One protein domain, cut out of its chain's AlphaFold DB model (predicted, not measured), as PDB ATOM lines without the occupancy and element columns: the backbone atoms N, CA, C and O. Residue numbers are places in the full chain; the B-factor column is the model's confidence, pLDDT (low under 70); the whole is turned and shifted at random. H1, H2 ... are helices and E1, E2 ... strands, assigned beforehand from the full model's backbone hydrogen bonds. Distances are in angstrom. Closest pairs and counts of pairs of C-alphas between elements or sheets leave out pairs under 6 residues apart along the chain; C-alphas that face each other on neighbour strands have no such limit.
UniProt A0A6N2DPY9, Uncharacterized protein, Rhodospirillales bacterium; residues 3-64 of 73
ATOM      1  N   THR A   3     -38.820  43.110 -26.240       95.50
ATOM      2  CA  THR A   3     -38.316  44.467 -26.033       95.50
ATOM      3  C   THR A   3     -37.762  44.616 -24.634       95.50
ATOM      4  O   THR A   3     -38.383  44.133 -23.689       95.50
ATOM      5  N   ILE A   4     -36.658  45.345 -24.513       96.31
ATOM      6  CA  ILE A   4     -36.136  45.820 -23.231       96.31
ATOM      7  C   ILE A   4     -36.308  47.332 -23.114       96.31
ATOM      8  O   ILE A   4     -36.333  48.040 -24.132       96.31
ATOM      9  N   LYS A   5     -36.418  47.833 -21.883       97.38
ATOM     10  CA  LYS A   5     -36.460  49.272 -21.599       97.38
ATOM     11  C   LYS A   5     -35.149  49.723 -20.961       97.38
ATOM     12  O   LYS A   5     -34.808  49.264 -19.880       97.38
ATOM     13  N   VAL A   6     -34.445  50.650 -21.602       97.00
ATOM     14  CA  VAL A   6     -33.140  51.142 -21.130       97.00
ATOM     15  C   VAL A   6     -33.086  52.668 -21.117       97.00
ATOM     16  O   VAL A   6     -33.826  53.340 -21.836       97.00
ATOM     17  N   SER A   7     -32.220  53.239 -20.293       97.06
ATOM     18  CA  SER A   7     -31.966  54.676 -20.241       97.06
ATOM     19  C   SER A   7     -31.183  55.158 -21.470       97.06
ATOM     20  O   SER A   7     -30.602  54.375 -22.226       97.06
ATOM     21  N   ASP A   8     -31.151  56.477 -21.679       95.31
ATOM     22  CA  ASP A   8     -30.357  57.086 -22.756       95.31
ATOM     23  C   ASP A   8     -28.860  56.762 -22.623       95.31
ATOM     24  O   ASP A   8     -28.197  56.469 -23.617       95.31
ATOM     25  N   ALA A   9     -28.339  56.746 -21.390       93.75
ATOM     26  CA  ALA A   9     -26.945  56.416 -21.106       93.75
ATOM     27  C   ALA A   9     -26.610  54.975 -21.517       93.75
ATOM     28  O   ALA A   9     -25.640  54.739 -22.240       93.75
ATOM     29  N   THR A  10     -27.455  54.017 -21.136       94.81
ATOM     30  CA  THR A  10     -27.292  52.611 -21.520       94.81
ATOM     31  C   THR A  10     -27.402  52.424 -23.025       94.81
ATOM     32  O   THR A  10     -26.607  51.696 -23.617       94.81
ATOM     33  N   TYR A  11     -28.341  53.112 -23.679       94.31
ATOM     34  CA  TYR A  11     -28.504  53.011 -25.126       94.31
ATOM     35  C   TYR A  11     -27.273  53.515 -25.899       94.31
ATOM     36  O   TYR A  11     -26.842  52.891 -26.877       94.31
ATOM     37  N   ARG A  12     -26.644  54.599 -25.426       92.06
ATOM     38  CA  ARG A  12     -25.355  55.069 -25.957       92.06
ATOM     39  C   ARG A  12     -24.249  54.044 -25.737       92.06
ATOM     40  O   ARG A  12     -23.518  53.747 -26.676       92.06
ATOM     41  N   ALA A  13     -24.181  53.437 -24.553       91.06
ATOM     42  CA  ALA A  13     -23.192  52.404 -24.261       91.06
ATOM     43  C   ALA A  13     -23.347  51.169 -25.173       91.06
ATOM     44  O   ALA A  13     -22.348  50.637 -25.653       91.06
ATOM     45  N   ILE A  14     -24.579  50.746 -25.488       89.75
ATOM     46  CA  ILE A  14     -24.837  49.691 -26.490       89.75
ATOM     47  C   ILE A  14     -24.294  50.118 -27.859       89.75
ATOM     48  O   ILE A  14     -23.569  49.358 -28.500       89.75
ATOM     49  N   THR A  15     -24.621  51.338 -28.289       88.56
ATOM     50  CA  THR A  15     -24.212  51.878 -29.595       88.56
ATOM     51  C   THR A  15     -22.689  51.921 -29.733       88.56
ATOM     52  O   THR A  15     -22.140  51.488 -30.741       88.56
ATOM     53  N   GLU A  16     -21.996  52.389 -28.700       87.81
ATOM     54  CA  GLU A  16     -20.533  52.442 -28.642       87.81
ATOM     55  C   GLU A  16     -19.875  51.055 -28.585       87.81
ATOM     56  O   GLU A  16     -18.714  50.909 -28.953       87.81
ATOM     57  N   ALA A  17     -20.574  50.033 -28.075       84.88
ATOM     58  CA  ALA A  17     -20.054  48.667 -27.997       84.88
ATOM     59  C   ALA A  17     -20.200  47.899 -29.323       84.88
ATOM     60  O   ALA A  17     -19.637  46.812 -29.463       84.88
ATOM     61  N   ALA A  18     -20.962  48.423 -30.286       84.06
ATOM     62  CA  ALA A  18     -21.208  47.755 -31.554       84.06
ATOM     63  C   ALA A  18     -19.943  47.723 -32.432       84.06
ATOM     64  O   ALA A  18     -19.333  48.750 -32.716       84.06
ATOM     65  N   LEU A  19     -19.567  46.530 -32.902       77.06
ATOM     66  CA  LEU A  19     -18.379  46.313 -33.745       77.06
ATOM     67  C   LEU A  19     -18.606  46.631 -35.233       77.06
ATOM     68  O   LEU A  19     -17.655  46.783 -35.994       77.06
ATOM     69  N   LEU A  20     -19.866  46.691 -35.657       80.19
ATOM     70  CA  LEU A  20     -20.300  46.961 -37.028       80.19
ATOM     71  C   LEU A  20     -21.165  48.226 -37.045       80.19
ATOM     72  O   LEU A  20     -21.614  48.647 -35.975       80.19
ATOM     73  N   PRO A  21     -21.445  48.824 -38.222       79.31
ATOM     74  CA  PRO A  21     -22.355  49.960 -38.315       79.31
ATOM     75  C   PRO A  21     -23.653  49.694 -37.548       79.31
ATOM     76  O   PRO A  21     -24.430  48.800 -37.892       79.31
ATOM     77  N   PHE A  22     -23.864  50.457 -36.476       78.62
ATOM     78  CA  PHE A  22     -25.001  50.263 -35.592       78.62
ATOM     79  C   PHE A  22     -26.254  50.850 -36.236       78.62
ATOM     80  O   PHE A  22     -26.474  52.064 -36.239       78.62
ATOM     81  N   ARG A  23     -27.097  49.983 -36.802       82.81
ATOM     82  CA  ARG A  23     -28.430  50.379 -37.247       82.81
ATOM     83  C   ARG A  23     -29.377  50.332 -36.054       82.81
ATOM     84  O   ARG A  23     -29.838  49.263 -35.667       82.81
ATOM     85  N   SER A  24     -29.675  51.504 -35.503       83.81
ATOM     86  CA  SER A  24     -30.676  51.646 -34.448       83.81
ATOM     87  C   SER A  24     -32.040  51.121 -34.914       83.81
ATOM     88  O   SER A  24     -32.576  51.561 -35.932       83.81
ATOM     89  N   THR A  25     -32.593  50.178 -34.155       89.06
ATOM     90  CA  THR A  25     -33.973  49.675 -34.273       89.06
ATOM     91  C   THR A  25     -34.838  50.095 -33.080       89.06
ATOM     92  O   THR A  25     -35.986  49.672 -32.971       89.06
ATOM     93  N   ALA A  26     -34.290  50.901 -32.167       94.19
ATOM     94  CA  ALA A  26     -34.946  51.286 -30.926       94.19
ATOM     95  C   ALA A  26     -35.851  52.507 -31.106       94.19
ATOM     96  O   ALA A  26     -35.586  53.388 -31.925       94.19
ATOM     97  N   THR A  27     -36.875  52.596 -30.264       96.88
ATOM     98  CA  THR A  27     -37.803  53.729 -30.224       96.88
ATOM     99  C   THR A  27     -37.602  54.507 -28.933       96.88
ATOM    100  O   THR A  27     -37.714  53.940 -27.842       96.88
ATOM    101  N   ARG A  28     -37.333  55.812 -29.045       96.56
ATOM    102  CA  ARG A  28     -37.255  56.710 -27.888       96.56
ATOM    103  C   ARG A  28     -38.655  57.029 -27.369       96.56
ATOM    104  O   ARG A  28     -39.532  57.402 -28.145       96.56
ATOM    105  N   GLN A  29     -38.842  56.898 -26.066       96.81
ATOM    106  CA  GLN A  29     -40.103  57.136 -25.372       96.81
ATOM    107  C   GLN A  29     -40.192  58.586 -24.852       96.81
ATOM    108  O   GLN A  29     -39.161  59.245 -24.681       96.81
ATOM    109  N   PRO A  30     -41.405  59.104 -24.562       96.19
ATOM    110  CA  PRO A  30     -41.593  60.466 -24.043       96.19
ATOM    111  C   PRO A  30     -40.912  60.732 -22.694       96.19
ATOM    112  O   PRO A  30     -40.558  61.870 -22.402       96.19
ATOM    113  N   ASP A  31     -40.710  59.689 -21.884       93.62
ATOM    114  CA  ASP A  31     -40.016  59.759 -20.590       93.62
ATOM    115  C   ASP A  31     -38.480  59.805 -20.718       93.62
ATOM    116  O   ASP A  31     -37.770  59.841 -19.716       93.62
ATOM    117  N   GLY A  32     -37.956  59.810 -21.949       93.81
ATOM    118  CA  GLY A  32     -36.527  59.876 -22.243       93.81
ATOM    119  C   GLY A  32     -35.816  58.522 -22.270       93.81
ATOM    120  O   GLY A  32     -34.628  58.488 -22.594       93.81
ATOM    121  N   THR A  33     -36.516  57.423 -21.984       96.75
ATOM    122  CA  THR A  33     -35.980  56.061 -22.115       96.75
ATOM    123  C   THR A  33     -36.085  55.540 -23.549       96.75
ATOM    124  O   THR A  33     -36.711  56.150 -24.420       96.75
ATOM    125  N   TRP A  34     -35.465  54.396 -23.805       97.69
ATOM    126  CA  TRP A  34     -35.475  53.703 -25.082       97.69
ATOM    127  C   TRP A  34     -36.106  52.327 -24.932       97.69
ATOM    128  O   TRP A  34     -35.775  51.569 -24.021       97.69
ATOM    129  N   THR A  35     -36.985  51.984 -25.867       97.50
ATOM    130  CA  THR A  35     -37.477  50.619 -26.049       97.50
ATOM    131  C   THR A  35     -36.681  49.974 -27.167       97.50
ATOM    132  O   THR A  35     -36.755  50.417 -28.315       97.50
ATOM    133  N   VAL A  36     -35.908  48.944 -26.836       95.12
ATOM    134  CA  VAL A  36     -34.997  48.286 -27.774       95.12
ATOM    135  C   VAL A  36     -35.553  46.906 -28.108       95.12
ATOM    136  O   VAL A  36     -35.656  46.071 -27.206       95.12
ATOM    137  N   PRO A  37     -35.932  46.642 -29.370       95.31
ATOM    138  CA  PRO A  37     -36.288  45.298 -29.786       95.31
ATOM    139  C   PRO A  37     -35.031  44.425 -29.844       95.31
ATOM    140  O   PRO A  37     -34.022  44.821 -30.428       95.31
ATOM    141  N   ILE A  38     -35.108  43.240 -29.247       92.62
ATOM    142  CA  ILE A  38     -34.047  42.234 -29.248       92.62
ATOM    143  C   ILE A  38     -34.619  40.853 -29.580       92.62
ATOM    144  O   ILE A  38     -35.812  40.582 -29.398       92.62
ATOM    145  N   GLU A  39     -33.754  39.982 -30.088       94.00
ATOM    146  CA  GLU A  39     -34.108  38.594 -30.371       94.00
ATOM    147  C   GLU A  39     -34.412  37.824 -29.081       94.00
ATOM    148  O   GLU A  39     -33.907  38.155 -28.004       94.00
ATOM    149  N   ASP A  40     -35.263  36.801 -29.185       94.94
ATOM    150  CA  ASP A  40     -35.748  36.062 -28.011       94.94
ATOM    151  C   ASP A  40     -34.608  35.324 -27.294       94.94
ATOM    152  O   ASP A  40     -34.539  35.350 -26.069       94.94
ATOM    153  N   ASP A  41     -33.656  34.766 -28.043       95.81
ATOM    154  CA  ASP A  41     -32.470  34.100 -27.494       95.81
ATOM    155  C   ASP A  41     -31.553  35.073 -26.727       95.81
ATOM    156  O   ASP A  41     -30.961  34.737 -25.700       95.81
ATOM    157  N   THR A  42     -31.454  36.313 -27.206       92.44
ATOM    158  CA  THR A  42     -30.701  37.392 -26.569       92.44
ATOM    159  C   THR A  42     -31.406  37.851 -25.298       92.44
ATOM    160  O   THR A  42     -30.749  38.062 -24.278       92.44
ATOM    161  N   TYR A  43     -32.738  37.942 -25.330       94.69
ATOM    162  CA  TYR A  43     -33.544  38.229 -24.148       94.69
ATOM    163  C   TYR A  43     -33.385  37.133 -23.083       94.69
ATOM    164  O   TYR A  43     -33.134  37.441 -21.923       94.69
ATOM    165  N   GLU A  44     -33.453  35.855 -23.461       95.44
ATOM    166  CA  GLU A  44     -33.255  34.726 -22.541       95.44
ATOM    167  C   GLU A  44     -31.868  34.741 -21.889       95.44
ATOM    168  O   GLU A  44     -31.736  34.510 -20.685       95.44
ATOM    169  N   ARG A  45     -30.820  35.075 -22.653       94.12
ATOM    170  CA  ARG A  45     -29.469  35.256 -22.100       94.12
ATOM    171  C   ARG A  45     -29.403  36.423 -21.123       94.12
ATOM    172  O   ARG A  45     -28.698  36.310 -20.123       94.12
ATOM    173  N   LEU A  46     -30.104  37.521 -21.398       93.81
ATOM    174  CA  LEU A  46     -30.174  38.676 -20.504       93.81
ATOM    175  C   LEU A  46     -30.869  38.298 -19.188       93.81
ATOM    176  O   LEU A  46     -30.308  38.542 -18.123       93.81
ATOM    177  N   GLU A  47     -32.012  37.608 -19.256       94.50
ATOM    178  CA  GLU A  47     -32.721  37.077 -18.082       94.50
ATOM    179  C   GLU A  47     -31.854  36.133 -17.250       94.50
ATOM    180  O   GLU A  47     -31.787  36.271 -16.033       94.50
ATOM    181  N   ALA A  48     -31.129  35.213 -17.893       95.38
ATOM    182  CA  ALA A  48     -30.251  34.270 -17.198       95.38
ATOM    183  C   ALA A  48     -29.118  34.956 -16.414       95.38
ATOM    184  O   ALA A  48     -28.554  34.364 -15.494       95.38
ATOM    185  N   HIS A  49     -28.771  36.194 -16.777       94.19
ATOM    186  CA  HIS A  49     -27.763  36.989 -16.086       94.19
ATOM    187  C   HIS A  49     -28.353  38.030 -15.132       94.19
ATOM    188  O   HIS A  49     -27.561  38.674 -14.442       94.19
ATOM    189  N   ARG A  50     -29.677  38.224 -15.090       95.62
ATOM    190  CA  ARG A  50     -30.348  39.214 -14.234       95.62
ATOM    191  C   ARG A  50     -30.188  38.837 -12.762       95.62
ATOM    192  O   ARG A  50     -30.480  37.708 -12.364       95.62
ATOM    193  N   LEU A  51     -29.724  39.777 -11.944       95.69
ATOM    194  CA  LEU A  51     -29.637  39.589 -10.497       95.69
ATOM    195  C   LEU A  51     -30.973  39.940  -9.819       95.69
ATOM    196  O   LEU A  51     -31.767  40.710 -10.367       95.69
ATOM    197  N   PRO A  52     -31.249  39.404  -8.615       96.44
ATOM    198  CA  PRO A  52     -32.457  39.751  -7.874       96.44
ATOM    199  C   PRO A  52     -32.582  41.265  -7.662       96.44
ATOM    200  O   PRO A  52     -31.698  41.887  -7.079       96.44
ATOM    201  N   GLY A  53     -33.697  41.841  -8.116       95.69
ATOM    202  CA  GLY A  53     -33.985  43.274  -8.004       95.69
ATOM    203  C   GLY A  53     -33.533  44.130  -9.193       95.69
ATOM    204  O   GLY A  53     -33.899  45.300  -9.233       95.69
ATOM    205  N   GLU A  54     -32.804  43.573 -10.167       96.12
ATOM    206  CA  GLU A  54     -32.396  44.311 -11.368       96.12
ATOM    207  C   GLU A  54     -33.540  44.456 -12.379       96.12
ATOM    208  O   GLU A  54     -34.266  43.506 -12.705       96.12
ATOM    209  N   ASN A  55     -33.653  45.656 -12.945       96.00
ATOM    210  CA  ASN A  55     -34.417  45.878 -14.166       96.00
ATOM    211  C   ASN A  55     -33.534  45.646 -15.417       96.00
ATOM    212  O   ASN A  55     -32.362  45.266 -15.326       96.00
ATOM    213  N   ASP A  56     -34.114  45.834 -16.604       95.94
ATOM    214  CA  ASP A  56     -33.405  45.657 -17.876       95.94
ATOM    215  C   ASP A  56     -32.184  46.584 -17.990       95.94
ATOM    216  O   ASP A  56     -31.121  46.151 -18.430       95.94
ATOM    217  N   ASP A  57     -32.332  47.846 -17.578       96.19
ATOM    218  CA  ASP A  57     -31.281  48.859 -17.622       96.19
ATOM    219  C   ASP A  57     -30.096  48.458 -16.744       96.19
ATOM    220  O   ASP A  57     -28.967  48.406 -17.231       96.19
ATOM    221  N   ASP A  58     -30.368  48.080 -15.491       95.94
ATOM    222  CA  ASP A  58     -29.345  47.651 -14.529       95.94
ATOM    223  C   ASP A  58     -28.571  46.437 -15.064       95.94
ATOM    224  O   ASP A  58     -27.334  46.403 -15.071       95.94
ATOM    225  N   THR A  59     -29.314  45.453 -15.584       95.75
ATOM    226  CA  THR A  59     -28.750  44.211 -16.124       95.75
ATOM    227  C   THR A  59     -27.828  44.511 -17.306       95.75
ATOM    228  O   THR A  59     -26.689  44.035 -17.352       95.75
ATOM    229  N   VAL A  60     -28.291  45.320 -18.264       94.06
ATOM    230  CA  VAL A  60     -27.517  45.661 -19.466       94.06
ATOM    231  C   VAL A  60     -26.298  46.498 -19.114       94.06
ATOM    232  O   VAL A  60     -25.204  46.184 -19.588       94.06
ATOM    233  N   GLN A  61     -26.444  47.518 -18.264       93.19
ATOM    234  CA  GLN A  61     -25.307  48.323 -17.825       93.19
ATOM    235  C   GLN A  61     -24.238  47.441 -17.193       93.19
ATOM    236  O   GLN A  61     -23.084  47.488 -17.625       93.19
ATOM    237  N   ARG A  62     -24.597  46.589 -16.229       93.38
ATOM    238  CA  ARG A  62     -23.634  45.702 -15.566       93.38
ATOM    239  C   ARG A  62     -22.943  44.761 -16.551       93.38
ATOM    240  O   ARG A  62     -21.734  44.551 -16.446       93.38
ATOM    241  N   LEU A  63     -23.679  44.192 -17.509       91.25
ATOM    242  CA  LEU A  63     -23.103  43.307 -18.525       91.25
ATOM    243  C   LEU A  63     -22.132  44.050 -19.454       91.25
ATOM    244  O   LEU A  63     -21.042  43.536 -19.717       91.25
ATOM    245  N   ILE A  64     -22.473  45.267 -19.887       88.19
ATOM    246  CA  ILE A  64     -21.580  46.114 -20.691       88.19
ATOM    247  C   ILE A  64     -20.315  46.468 -19.900       88.19
ATOM    248  O   ILE A  64     -19.214  46.335 -20.431       88.19
TER     249      ILE A  64
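What this domain is: This is residues 3 to 64 of the 73 residues of an uncharacterized protein of Rhodospirillales bacterium (UniProt A0A6N2DPY9). What shape? H1 and H3 lie side by side near the antiparallel strands E1 and E2, and H2 crosses H3. What builds it? The printed part has 62 residues with E1, H1, E2, H2 and H3 in order, mixed and compact, radius of gyration of the C-alphas 11.3 A, spans 30 by 28 by 19 A.

How they stand to each other: Do strands pair? E1, residues 3 to 6, and E2, residues 34 to 38, are antiparallel, with N 4 and O 36 3.0 A apart. Do helices touch? H1, residues 8 to 17, touches H3, residues 56 to 64, with closest C-alphas Thr 10 and Gln 61 6.0 A apart. H2, residues 40 to 49, only just touches H3, with 3 C-alpha pairs within 8 A. Every helix O i to N i+4 pair is within hydrogen-bond range.

Where its parts are: Where does E1 begin? C-alpha 3 is at (-38.316, 44.467, -26.033). Where does H3 end? C-alpha 64 is at (-21.580, 46.114, -20.691).

The domain as a whole: Which link is long? H1 to E2 is, with 16 residues. Any cut? The printed part has none.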